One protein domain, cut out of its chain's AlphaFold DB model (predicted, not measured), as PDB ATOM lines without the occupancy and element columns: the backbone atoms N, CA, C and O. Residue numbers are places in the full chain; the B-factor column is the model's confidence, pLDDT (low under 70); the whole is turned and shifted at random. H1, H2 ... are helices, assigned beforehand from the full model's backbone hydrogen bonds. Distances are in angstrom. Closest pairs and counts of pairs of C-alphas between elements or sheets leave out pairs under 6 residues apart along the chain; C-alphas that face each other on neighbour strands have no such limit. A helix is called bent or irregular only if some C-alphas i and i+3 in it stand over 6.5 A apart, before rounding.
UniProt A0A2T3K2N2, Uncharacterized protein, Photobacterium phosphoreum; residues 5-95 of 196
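Overview. This is residues 5 to 95 of the 196 residues of an uncharacterized protein of Photobacterium phosphoreum (UniProt A0A2T3K2N2). One very long helix, H1, makes an arm with a small compact head at its far end: residues 5 to 33 stick out alone, and three short helices pack on the last part of H1. H2 folds back beside H1 as a helical hairpin, while H3 and H4 cross H1 at large angles. The printed part has 91 residues with four named helices, H1, H2, H3 and H4 along the chain, and no named strand; the class is all helix. The whole is extended, with a radius of gyration of the C-alphas of 20.6 A and spans of 71 by 23 by 20 A, the length coming from the arm.

Arrangement. H1, residues 5 to 51, is the hub, touching three other helices. It has a kink of 33 degrees near residue 45, and is neither bent nor irregular, but only just: C-alphas 44 and 47 are 6.5 A apart. With residues 41 to 48 alone it touches H2, residues 56 to 63, at a shallow tilt of 7 degrees, opposite ways, a hairpin; the closest C-alphas are those of Ile 45 and Ile 59, 6.2 A apart. With residues 42 to 49 alone H1 touches H3, residues 73 to 81, at a steep tilt of 64 degrees, opposite ways; the closest C-alphas, of Lys 46 and Ile 80, are 7.1 A apart. With residues 38 to 42 alone it touches H4, residues 86 to 94, about perpendicular but only just, at 71 degrees; the closest C-alphas, of Leu 38 and Leu 87, are 7.0 A apart. With one of these three tilts shallow, the helix packing is mostly crossed, the helices running athwart one another, but only just. H2 and H3 are close but not clearly touching, with the C-alphas of Tyr 56 and Ile 73 closest at 6.9 A. H3 and H4 only just touch, and only at the corner, with 3 pairs of C-alphas within 8 A, the closest those of Phe 79 and Phe 86, 5.0 A apart. H2 and H4 are apart. Every O i to N i+4 pair is within hydrogen-bond range in H2 and H3, against 39 of 43 in H1 and 3 of 5 in H4.

Along the chain. H1 runs 70.5 A from C-alpha 5 at (311.623, 307.028, 258.193) to C-alpha 51 at (320.340, 362.592, 215.730). H2 is 10.3 A long, H3 12.1 A and H4 13.8 A, ending at C-alpha 94 at (326.686, 348.671, 237.626). H4 is irregular, but only just: C-alphas 87 and 90 are 7.0 A apart.

Size, cuts and confidence. The two C-alphas farthest apart are those of Thr 5 and Asp 54, 71.7 A. Without residues 5 to 33, which stand free, the body spans 28 by 20 by 18 A. The printed part has no cut. The links H1 to H2 and H3 to H4 are tight, H2 to H3 is short, and no link is long. The mean pLDDT of the printed part is 81.4; ten residues are under 70, namely 6, 9, 12 to 13, 16, 27 to 28, 31 to 32 and 83.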
ATOM      1  N   THR A   5     310.325 306.384 258.453       70.06
ATOM      2  CA  THR A   5     311.623 307.028 258.193       70.06
ATOM      3  C   THR A   5     312.051 306.983 256.726       70.06
ATOM      4  O   THR A   5     312.616 307.954 256.227       70.06
ATOM      5  N   ASP A   6     311.747 305.897 256.015       69.44
ATOM      6  CA  ASP A   6     312.096 305.730 254.602       69.44
ATOM      7  C   ASP A   6     311.191 306.618 253.734       69.44
ATOM      8  O   ASP A   6     311.662 307.289 252.818       69.44
ATOM      9  N   ILE A   7     309.904 306.717 254.092       76.62
ATOM     10  CA  ILE A   7     308.929 307.604 253.434       76.62
ATOM     11  C   ILE A   7     309.323 309.074 253.624       76.62
ATOM     12  O   ILE A   7     309.335 309.837 252.661       76.62
ATOM     13  N   VAL A   8     309.699 309.474 254.843       75.44
ATOM     14  CA  VAL A   8     310.147 310.845 255.146       75.44
ATOM     15  C   VAL A   8     311.433 311.190 254.389       75.44
ATOM     16  O   VAL A   8     311.549 312.292 253.856       75.44
ATOM     17  N   SER A   9     312.369 310.245 254.274       61.19
ATOM     18  CA  SER A   9     313.623 310.446 253.533       61.19
ATOM     19  C   SER A   9     313.379 310.634 252.032       61.19
ATOM     20  O   SER A   9     313.960 311.526 251.411       61.19
ATOM     21  N   ILE A  10     312.467 309.847 251.451       77.19
ATOM     22  CA  ILE A  10     312.059 309.975 250.045       77.19
ATOM     23  C   ILE A  10     311.349 311.314 249.804       77.19
ATOM     24  O   ILE A  10     311.669 312.012 248.842       77.19
ATOM     25  N   LEU A  11     310.434 311.715 250.692       70.50
ATOM     26  CA  LEU A  11     309.758 313.014 250.602       70.50
ATOM     27  C   LEU A  11     310.749 314.180 250.724       70.50
ATOM     28  O   LEU A  11     310.658 315.135 249.953       70.50
ATOM     29  N   GLY A  12     311.734 314.087 251.621       64.88
ATOM     30  CA  GLY A  12     312.797 315.085 251.761       64.88
ATOM     31  C   GLY A  12     313.642 315.239 250.491       64.88
ATOM     32  O   GLY A  12     313.917 316.363 250.060       64.88
ATOM     33  N   LEU A  13     313.991 314.127 249.835       67.12
ATOM     34  CA  LEU A  13     314.683 314.153 248.544       67.12
ATOM     35  C   LEU A  13     313.822 314.803 247.455       67.12
ATOM     36  O   LEU A  13     314.312 315.678 246.742       67.12
ATOM     37  N   ILE A  14     312.539 314.445 247.360       78.12
ATOM     38  CA  ILE A  14     311.614 315.022 246.372       78.12
ATOM     39  C   ILE A  14     311.478 316.538 246.565       78.12
ATOM     40  O   ILE A  14     311.583 317.286 245.592       78.12
ATOM     41  N   VAL A  15     311.302 317.010 247.803       78.25
ATOM     42  CA  VAL A  15     311.206 318.449 248.108       78.25
ATOM     43  C   VAL A  15     312.499 319.178 247.742       78.25
ATOM     44  O   VAL A  15     312.451 320.251 247.137       78.25
ATOM     45  N   THR A  16     313.658 318.588 248.033       66.62
ATOM     46  CA  THR A  16     314.963 319.167 247.676       66.62
ATOM     47  C   THR A  16     315.126 319.278 246.159       66.62
ATOM     48  O   THR A  16     315.462 320.349 245.651       66.62
ATOM     49  N   PHE A  17     314.806 318.216 245.409       75.94
ATOM     50  CA  PHE A  17     314.846 318.232 243.944       75.94
ATOM     51  C   PHE A  17     313.869 319.250 243.346       75.94
ATOM     52  O   PHE A  17     314.247 320.004 242.448       75.94
ATOM     53  N   LEU A  18     312.638 319.327 243.859       74.19
ATOM     54  CA  LEU A  18     311.654 320.319 243.419       74.19
ATOM     55  C   LEU A  18     312.132 321.748 243.685       74.19
ATOM     56  O   LEU A  18     312.019 322.597 242.802       74.19
ATOM     57  N   THR A  19     312.721 322.002 244.854       70.50
ATOM     58  CA  THR A  19     313.263 323.320 245.219       70.50
ATOM     59  C   THR A  19     314.371 323.721 244.252       70.50
ATOM     60  O   THR A  19     314.313 324.797 243.666       70.50
ATOM     61  N   ILE A  20     315.315 322.814 243.979       76.00
ATOM     62  CA  ILE A  20     316.394 323.038 243.011       76.00
ATOM     63  C   ILE A  20     315.824 323.351 241.617       76.00
ATOM     64  O   ILE A  20     316.229 324.333 240.995       76.00
ATOM     65  N   ILE A  21     314.851 322.573 241.129       83.88
ATOM     66  CA  ILE A  21     314.228 322.784 239.810       83.88
ATOM     67  C   ILE A  21     313.518 324.141 239.734       83.88
ATOM     68  O   ILE A  21     313.652 324.849 238.730       83.88
ATOM     69  N   ILE A  22     312.770 324.523 240.773       78.88
ATOM     70  CA  ILE A  22     312.072 325.813 240.842       78.88
ATOM     71  C   ILE A  22     313.087 326.955 240.833       78.88
ATOM     72  O   ILE A  22     312.952 327.883 240.032       78.88
ATOM     73  N   THR A  23     314.138 326.859 241.646       74.00
ATOM     74  CA  THR A  23     315.226 327.837 241.688       74.00
ATOM     75  C   THR A  23     315.902 327.971 240.319       74.00
ATOM     76  O   THR A  23     316.027 329.083 239.808       74.00
ATOM     77  N   PHE A  24     316.249 326.865 239.648       73.44
ATOM     78  CA  PHE A  24     316.816 326.901 238.292       73.44
ATOM     79  C   PHE A  24     315.876 327.548 237.268       73.44
ATOM     80  O   PHE A  24     316.325 328.321 236.416       73.44
ATOM     81  N   ARG A  25     314.567 327.271 237.341       75.69
ATOM     82  CA  ARG A  25     313.569 327.911 236.468       75.69
ATOM     83  C   ARG A  25     313.482 329.415 236.710       75.69
ATOM     84  O   ARG A  25     313.438 330.163 235.735       75.69
ATOM     85  N   GLN A  26     313.500 329.858 237.967       76.19
ATOM     86  CA  GLN A  26     313.512 331.282 238.312       76.19
ATOM     87  C   GLN A  26     314.785 331.974 237.808       76.19
ATOM     88  O   GLN A  26     314.687 333.020 237.172       76.19
ATOM     89  N   PHE A  27     315.959 331.351 237.964       68.38
ATOM     90  CA  PHE A  27     317.211 331.864 237.394       68.38
ATOM     91  C   PHE A  27     317.149 332.006 235.871       68.38
ATOM     92  O   PHE A  27     317.587 333.017 235.321       68.38
ATOM     93  N   LYS A  28     316.600 331.001 235.175       66.44
ATOM     94  CA  LYS A  28     316.441 331.047 233.719       66.44
ATOM     95  C   LYS A  28     315.488 332.175 233.319       66.44
ATOM     96  O   LYS A  28     315.861 332.989 232.482       66.44
ATOM     97  N   LYS A  29     314.310 332.265 233.949       74.81
ATOM     98  CA  LYS A  29     313.315 333.322 233.702       74.81
ATOM     99  C   LYS A  29     313.914 334.720 233.888       74.81
ATOM    100  O   LYS A  29     313.790 335.543 232.990       74.81
ATOM    101  N   HIS A  30     314.660 334.930 234.970       73.75
ATOM    102  CA  HIS A  30     315.310 336.206 235.256       73.75
ATOM    103  C   HIS A  30     316.311 336.625 234.166       73.75
ATOM    104  O   HIS A  30     316.369 337.792 233.794       73.75
ATOM    105  N   ARG A  31     317.066 335.679 233.584       69.56
ATOM    106  CA  ARG A  31     317.960 335.981 232.450       69.56
ATOM    107  C   ARG A  31     317.203 336.400 231.187       69.56
ATOM    108  O   ARG A  31     317.677 337.283 230.479       69.56
ATOM    109  N   TYR A  32     316.064 335.770 230.894       69.88
ATOM    110  CA  TYR A  32     315.242 336.142 229.734       69.88
ATOM    111  C   TYR A  32     314.578 337.504 229.915       69.88
ATOM    112  O   TYR A  32     314.572 338.290 228.973       69.88
ATOM    113  N   GLU A  33     314.050 337.788 231.106       78.06
ATOM    114  CA  GLU A  33     313.456 339.092 231.427       78.06
ATOM    115  C   GLU A  33     314.487 340.211 231.256       78.06
ATOM    116  O   GLU A  33     314.240 341.149 230.508       78.06
ATOM    117  N   LYS A  34     315.705 340.031 231.778       73.06
ATOM    118  CA  LYS A  34     316.796 341.001 231.588       73.06
ATOM    119  C   LYS A  34     317.164 341.256 230.126       73.06
ATOM    120  O   LYS A  34     317.369 342.397 229.724       73.06
ATOM    121  N   ALA A  35     317.254 340.200 229.317       74.19
ATOM    122  CA  ALA A  35     317.556 340.348 227.894       74.19
ATOM    123  C   ALA A  35     316.444 341.102 227.146       74.19
ATOM    124  O   ALA A  35     316.729 341.867 226.225       74.19
ATOM    125  N   LYS A  36     315.186 340.898 227.556       82.38
ATOM    126  CA  LYS A  36     314.037 341.625 227.020       82.38
ATOM    127  C   LYS A  36     314.092 343.106 227.397       82.38
ATOM    128  O   LYS A  36     313.928 343.936 226.511       82.38
ATOM    129  N   ASP A  37     314.393 343.433 228.651       83.88
ATOM    130  CA  ASP A  37     314.458 344.827 229.106       83.88
ATOM    131  C   ASP A  37     315.535 345.626 228.349       83.88
ATOM    132  O   ASP A  37     315.282 346.739 227.881       83.88
ATOM    133  N   LEU A  38     316.714 345.028 228.138       82.00
ATOM    134  CA  LEU A  38     317.772 345.620 227.309       82.00
ATOM    135  C   LEU A  38     317.313 345.835 225.861       82.00
ATOM    136  O   LEU A  38     317.574 346.886 225.276       82.00
ATOM    137  N   TYR A  39     316.618 344.861 225.272       84.75
ATOM    138  CA  TYR A  39     316.090 345.000 223.917       84.75
ATOM    139  C   TYR A  39     315.037 346.112 223.813       84.75
ATOM    140  O   TYR A  39     315.090 346.922 222.886       84.75
ATOM    141  N   ASP A  40     314.115 346.194 224.771       87.19
ATOM    142  CA  ASP A  40     313.058 347.205 224.785       87.19
ATOM    143  C   ASP A  40     313.659 348.619 224.847       87.19
ATOM    144  O   ASP A  40     313.221 349.522 224.132       87.19
ATOM    145  N   ILE A  41     314.728 348.813 225.617       86.31
ATOM    146  CA  ILE A  41     315.470 350.081 225.676       86.31
ATOM    147  C   ILE A  41     316.195 350.364 224.372       86.31
ATOM    148  O   ILE A  41     316.080 351.471 223.842       86.31
ATOM    149  N   TYR A  42     316.904 349.376 223.824       87.19
ATOM    150  CA  TYR A  42     317.555 349.530 222.529       87.19
ATOM    151  C   TYR A  42     316.549 349.979 221.462       87.19
ATOM    152  O   TYR A  42     316.829 350.897 220.695       87.19
ATOM    153  N   SER A  43     315.345 349.398 221.463       88.44
ATOM    154  CA  SER A  43     314.278 349.741 220.521       88.44
ATOM    155  C   SER A  43     313.787 351.189 220.656       88.44
ATOM    156  O   SER A  43     313.463 351.811 219.646       88.44
ATOM    157  N   LYS A  44     313.797 351.752 221.875       89.31
ATOM    158  CA  LYS A  44     313.438 353.154 222.156       89.31
ATOM    159  C   LYS A  44     314.552 354.130 221.787       89.31
ATOM    160  O   LYS A  44     314.280 355.197 221.251       89.31
ATOM    161  N   ILE A  45     315.806 353.758 222.037       89.75
ATOM    162  CA  ILE A  45     316.969 354.610 221.758       89.75
ATOM    163  C   ILE A  45     317.299 354.632 220.262       89.75
ATOM    164  O   ILE A  45     317.687 355.671 219.733       89.75
ATOM    165  N   LYS A  46     317.133 353.514 219.547       87.81
ATOM    166  CA  LYS A  46     317.493 353.404 218.126       87.81
ATOM    167  C   LYS A  46     316.863 354.462 217.201       87.81
ATOM    168  O   LYS A  46     317.574 354.948 216.323       87.81
ATOM    169  N   PRO A  47     315.578 354.845 217.323       89.62
ATOM    170  CA  PRO A  47     315.025 355.934 216.517       89.62
ATOM    171  C   PRO A  47     315.613 357.301 216.896       89.62
ATOM    172  O   PRO A  47     315.912 358.087 215.995       89.62
ATOM    173  N   LEU A  48     315.840 357.555 218.190       88.25
ATOM    174  CA  LEU A  48     316.447 358.792 218.704       88.25
ATOM    175  C   LEU A  48     317.919 358.927 218.284       88.25
ATOM    176  O   LEU A  48     318.426 360.028 218.069       88.25
ATOM    177  N   SER A  49     318.601 357.798 218.074       85.88
ATOM    178  CA  SER A  49     320.012 357.763 217.699       85.88
ATOM    179  C   SER A  49     320.311 358.258 216.285       85.88
ATOM    180  O   SER A  49     321.477 358.314 215.902       85.88
ATOM    181  N   LYS A  50     319.289 358.571 215.476       86.56
ATOM    182  CA  LYS A  50     319.483 359.212 214.166       86.56
ATOM    183  C   LYS A  50     320.077 360.611 214.305       86.56
ATOM    184  O   LYS A  50     320.781 361.050 213.404       86.56
ATOM    185  N   ASN A  51     319.797 361.281 215.421       89.44
ATOM    186  CA  ASN A  51     320.340 362.592 215.730       89.44
ATOM    187  C   ASN A  51     320.637 362.663 217.236       89.44
ATOM    188  O   ASN A  51     319.827 363.147 218.026       89.44
ATOM    189  N   VAL A  52     321.766 362.064 217.644       88.69
ATOM    190  CA  VAL A  52     322.113 361.879 219.066       88.69
ATOM    191  C   VAL A  52     322.278 363.217 219.774       88.69
ATOM    192  O   VAL A  52     321.823 363.334 220.901       88.69
ATOM    193  N   SER A  53     322.874 364.220 219.123       89.06
ATOM    194  CA  SER A  53     323.087 365.548 219.716       89.06
ATOM    195  C   SER A  53     321.772 366.203 220.145       89.06
ATOM    196  O   SER A  53     321.651 366.656 221.280       89.06
ATOM    197  N   ASP A  54     320.767 366.192 219.267       91.50
ATOM    198  CA  ASP A  54     319.481 366.854 219.513       91.50
ATOM    199  C   ASP A  54     318.617 366.093 220.530       91.50
ATOM    200  O   ASP A  54     317.847 366.698 221.272       91.50
ATOM    201  N   ASN A  55     318.778 364.767 220.604       92.12
ATOM    202  CA  ASN A  55     318.004 363.894 221.494       92.12
ATOM    203  C   ASN A  55     318.799 363.414 222.722       92.12
ATOM    204  O   ASN A  55     318.362 362.506 223.430       92.12
ATOM    205  N   TYR A  56     319.977 363.987 222.985       91.12
ATOM    206  CA  TYR A  56     320.926 363.464 223.971       91.12
ATOM    207  C   TYR A  56     320.326 363.374 225.377       91.12
ATOM    208  O   TYR A  56     320.455 362.348 226.044       91.12
ATOM    209  N   SER A  57     319.610 364.415 225.805       89.50
ATOM    210  CA  SER A  57     318.956 364.457 227.116       89.50
ATOM    211  C   SER A  57     317.908 363.354 227.278       89.50
ATOM    212  O   SER A  57     317.832 362.725 228.329       89.50
ATOM    213  N   GLU A  58     317.121 363.081 226.236       91.06
ATOM    214  CA  GLU A  58     316.110 362.021 226.259       91.06
ATOM    215  C   GLU A  58     316.763 360.635 226.292       91.06
ATOM    216  O   GLU A  58     316.371 359.774 227.079       91.06
ATOM    217  N   ILE A  59     317.828 360.443 225.509       90.50
ATOM    218  CA  ILE A  59     318.610 359.205 225.518       90.50
ATOM    219  C   ILE A  59     319.226 358.961 226.905       90.50
ATOM    220  O   ILE A  59     319.158 357.839 227.407       90.50
ATOM    221  N   LEU A  60     319.767 359.993 227.559       90.00
ATOM    222  CA  LEU A  60     320.301 359.887 228.919       90.00
ATOM    223  C   LEU A  60     319.236 359.496 229.945       90.00
ATOM    224  O   LEU A  60     319.513 358.649 230.790       90.00
ATOM    225  N   ILE A  61     318.029 360.061 229.865       89.62
ATOM    226  CA  ILE A  61     316.915 359.704 230.759       89.62
ATOM    227  C   ILE A  61     316.511 358.238 230.568       89.62
ATOM    228  O   ILE A  61     316.232 357.526 231.531       89.62
ATOM    229  N   ILE A  62     316.494 357.754 229.325       88.62
ATOM    230  CA  ILE A  62     316.201 356.344 229.055       88.62
ATOM    231  C   ILE A  62     317.318 355.459 229.636       88.62
ATOM    232  O   ILE A  62     317.035 354.470 230.316       88.62
ATOM    233  N   LEU A  63     318.584 355.829 229.423       87.31
ATOM    234  CA  LEU A  63     319.755 355.068 229.875       87.31
ATOM    235  C   LEU A  63     319.982 355.122 231.391       87.31
ATOM    236  O   LEU A  63     320.535 354.169 231.939       87.31
ATOM    237  N   SER A  64     319.524 356.162 232.093       84.25
ATOM    238  CA  SER A  64     319.702 356.296 233.548       84.25
ATOM    239  C   SER A  64     318.989 355.208 234.350       84.25
ATOM    240  O   SER A  64     319.285 355.007 235.521       84.25
ATOM    241  N   SER A  65     318.054 354.485 233.728       79.44
ATOM    242  CA  SER A  65     317.436 353.302 234.334       79.44
ATOM    243  C   SER A  65     318.375 352.084 234.409       79.44
ATOM    244  O   SER A  65     318.104 351.164 235.177       79.44
ATOM    245  N   PHE A  66     319.483 352.078 233.653       77.69
ATOM    246  CA  PHE A  66     320.444 350.966 233.564       77.69
ATOM    247  C   PHE A  66     321.881 351.364 233.897       77.69
ATOM    248  O   PHE A  66     322.683 350.516 234.287       77.69
ATOM    249  N   VAL A  67     322.223 352.638 233.727       83.94
ATOM    250  CA  VAL A  67     323.575 353.145 233.930       83.94
ATOM    251  C   VAL A  67     323.573 354.085 235.122       83.94
ATOM    252  O   VAL A  67     322.879 355.096 235.128       83.94
ATOM    253  N   SER A  68     324.390 353.767 236.128       77.69
ATOM    254  CA  SER A  68     324.512 354.578 237.349       77.69
ATOM    255  C   SER A  68     325.269 355.894 237.127       77.69
ATOM    256  O   SER A  68     325.372 356.708 238.043       77.69
ATOM    257  N   ARG A  69     325.831 356.096 235.929       82.00
ATOM    258  CA  ARG A  69     326.614 357.273 235.539       82.00
ATOM    259  C   ARG A  69     326.118 357.865 234.217       82.00
ATOM    260  O   ARG A  69     325.647 357.113 233.361       82.00
ATOM    261  N   PRO A  70     326.242 359.187 234.025       82.81
ATOM    262  CA  PRO A  70     325.969 359.807 232.737       82.81
ATOM    263  C   PRO A  70     326.993 359.341 231.693       82.81
ATOM    264  O   PRO A  70     328.185 359.270 231.976       82.81
ATOM    265  N   LEU A  71     326.513 359.029 230.491       87.44
ATOM    266  CA  LEU A  71     327.335 358.650 229.339       87.44
ATOM    267  C   LEU A  71     327.533 359.860 228.438       87.44
ATOM    268  O   LEU A  71     326.558 360.527 228.126       87.44
ATOM    269  N   SER A  72     328.747 360.109 227.963       89.81
ATOM    270  CA  SER A  72     329.005 361.140 226.955       89.81
ATOM    271  C   SER A  72     328.320 360.824 225.619       89.81
ATOM    272  O   SER A  72     328.034 359.669 225.303       89.81
ATOM    273  N   ILE A  73     328.112 361.849 224.783       89.06
ATOM    274  CA  ILE A  73     327.544 361.696 223.429       89.06
ATOM    275  C   ILE A  73     328.298 360.621 222.630       89.06
ATOM    276  O   ILE A  73     327.677 359.768 222.000       89.06
ATOM    277  N   ALA A  74     329.630 360.625 222.697       89.19
ATOM    278  CA  ALA A  74     330.459 359.667 221.972       89.19
ATOM    279  C   ALA A  74     330.303 358.228 222.499       89.19
ATOM    280  O   ALA A  74     330.254 357.288 221.707       89.19
ATOM    281  N   GLU A  75     330.171 358.042 223.815       88.88
ATOM    282  CA  GLU A  75     329.903 356.722 224.401       88.88
ATOM    283  C   GLU A  75     328.507 356.221 224.034       88.88
ATOM    284  O   GLU A  75     328.353 355.060 223.659       88.88
ATOM    285  N   VAL A  76     327.498 357.096 224.085       89.56
ATOM    286  CA  VAL A  76     326.133 356.786 223.641       89.56
ATOM    287  C   VAL A  76     326.145 356.326 222.185       89.56
ATOM    288  O   VAL A  76     325.593 355.274 221.858       89.56
ATOM    289  N   GLU A  77     326.816 357.071 221.308       88.75
ATOM    290  CA  GLU A  77     326.968 356.687 219.908       88.75
ATOM    291  C   GLU A  77     327.655 355.334 219.748       88.75
ATOM    292  O   GLU A  77     327.194 354.507 218.957       88.75
ATOM    293  N   TRP A  78     328.732 355.096 220.493       87.75
ATOM    294  CA  TRP A  78     329.460 353.837 220.445       87.75
ATOM    295  C   TRP A  78     328.582 352.655 220.880       87.75
ATOM    296  O   TRP A  78     328.464 351.686 220.133       87.75
ATOM    297  N   PHE A  79     327.867 352.765 222.004       88.06
ATOM    298  CA  PHE A  79     326.961 351.717 222.492       88.06
ATOM    299  C   PHE A  79     325.848 351.360 221.501       88.06
ATOM    300  O   PHE A  79     325.417 350.209 221.451       88.06
ATOM    301  N   ILE A  80     325.362 352.332 220.724       86.75
ATOM    302  CA  ILE A  80     324.267 352.129 219.766       86.75
ATOM    303  C   ILE A  80     324.769 351.597 218.414       86.75
ATOM    304  O   ILE A  80     324.032 350.886 217.716       86.75
ATOM    305  N   LYS A  81     325.983 351.989 218.011       84.06
ATOM    306  CA  LYS A  81     326.589 351.620 216.724       84.06
ATOM    307  C   LYS A  81     327.281 350.260 216.785       84.06
ATOM    308  O   LYS A  81     327.198 349.516 215.812       84.06
ATOM    309  N   GLU A  82     327.934 349.937 217.896       83.06
ATOM    310  CA  GLU A  82     328.763 348.740 218.001       83.06
ATOM    311  C   GLU A  82     327.910 347.503 218.359       83.06
ATOM    312  O   GLU A  82     327.266 347.460 219.418       83.06
ATOM    313  N   PRO A  83     327.859 346.473 217.492       68.69
ATOM    314  CA  PRO A  83     327.124 345.251 217.781       68.69
ATOM    315  C   PRO A  83     327.657 344.602 219.064       68.69
ATOM    316  O   PRO A  83     328.855 344.493 219.285       68.69
ATOM    317  N   ARG A  84     326.745 344.139 219.928       76.62
ATOM    318  CA  ARG A  84     327.026 343.544 221.254       76.62
ATOM    319  C   ARG A  84     327.529 344.505 222.341       76.62
ATOM    320  O   ARG A  84     327.416 344.124 223.504       76.62
ATOM    321  N   ALA A  85     327.981 345.726 222.040       80.50
ATOM    322  CA  ALA A  85     328.345 346.699 223.081       80.50
ATOM    323  C   ALA A  85     327.132 347.063 223.951       80.50
ATOM    324  O   ALA A  85     327.220 347.064 225.177       80.50
ATOM    325  N   PHE A  86     325.962 347.243 223.328       83.12
ATOM    326  CA  PHE A  86     324.709 347.506 224.042       83.12
ATOM    327  C   PHE A  86     324.323 346.391 225.033       83.12
ATOM    328  O   PHE A  86     323.771 346.663 226.093       83.12
ATOM    329  N   LEU A  87     324.660 345.128 224.740       81.31
ATOM    330  CA  LEU A  87     324.401 344.005 225.655       81.31
ATOM    331  C   LEU A  87     325.256 344.080 226.926       81.31
ATOM    332  O   LEU A  87     324.918 343.472 227.938       81.31
ATOM    333  N   GLN A  88     326.376 344.798 226.868       84.81
ATOM    334  CA  GLN A  88     327.287 344.982 227.992       84.81
ATOM    335  C   GLN A  88     326.957 346.230 228.818       84.81
ATOM    336  O   GLN A  88     327.557 346.424 229.873       84.81
ATOM    337  N   LEU A  89     325.984 347.035 228.381       85.06
ATOM    338  CA  LEU A  89     325.563 348.266 229.042       85.06
ATOM    339  C   LEU A  89     325.102 348.027 230.487       85.06
ATOM    340  O   LEU A  89     325.469 348.796 231.366       85.06
ATOM    341  N   GLU A  90     324.363 346.943 230.751       80.25
ATOM    342  CA  GLU A  90     323.927 346.584 232.113       80.25
ATOM    343  C   GLU A  90     325.132 346.347 233.031       80.25
ATOM    344  O   GLU A  90     325.214 346.891 234.129       80.25
ATOM    345  N   LEU A  91     326.103 345.552 232.569       82.44
ATOM    346  CA  LEU A  91     327.282 345.242 233.370       82.44
ATOM    347  C   LEU A  91     328.154 346.490 233.557       82.44
ATOM    348  O   LEU A  91     328.609 346.758 234.664       82.44
ATOM    349  N   PHE A  92     328.338 347.279 232.499       85.81
ATOM    350  CA  PHE A  92     329.061 348.547 232.539       85.81
ATOM    351  C   PHE A  92     328.405 349.581 233.468       85.81
ATOM    352  O   PHE A  92     329.110 350.327 234.139       85.81
ATOM    353  N   GLY A  93     327.073 349.618 233.513       82.38
ATOM    354  CA  GLY A  93     326.292 350.571 234.296       82.38
ATOM    355  C   GLY A  93     326.279 350.309 235.800       82.38
ATOM    356  O   GLY A  93     326.041 351.242 236.571       82.38
ATOM    357  N   VAL A  94     326.561 349.072 236.214       82.62
ATOM    358  CA  VAL A  94     326.686 348.671 237.626       82.62
ATOM    359  C   VAL A  94     328.133 348.772 238.115       82.62
ATOM    360  O   VAL A  94     328.362 349.069 239.285       82.62
ATOM    361  N   ILE A  95     329.120 348.544 237.240       85.44
ATOM    362  CA  ILE A  95     330.534 348.647 237.617       85.44
ATOM    363  C   ILE A  95     330.873 350.113 237.942       85.44
ATOM    364  O   ILE A  95     330.650 350.991 237.106       85.44
TER     365      ILE A  95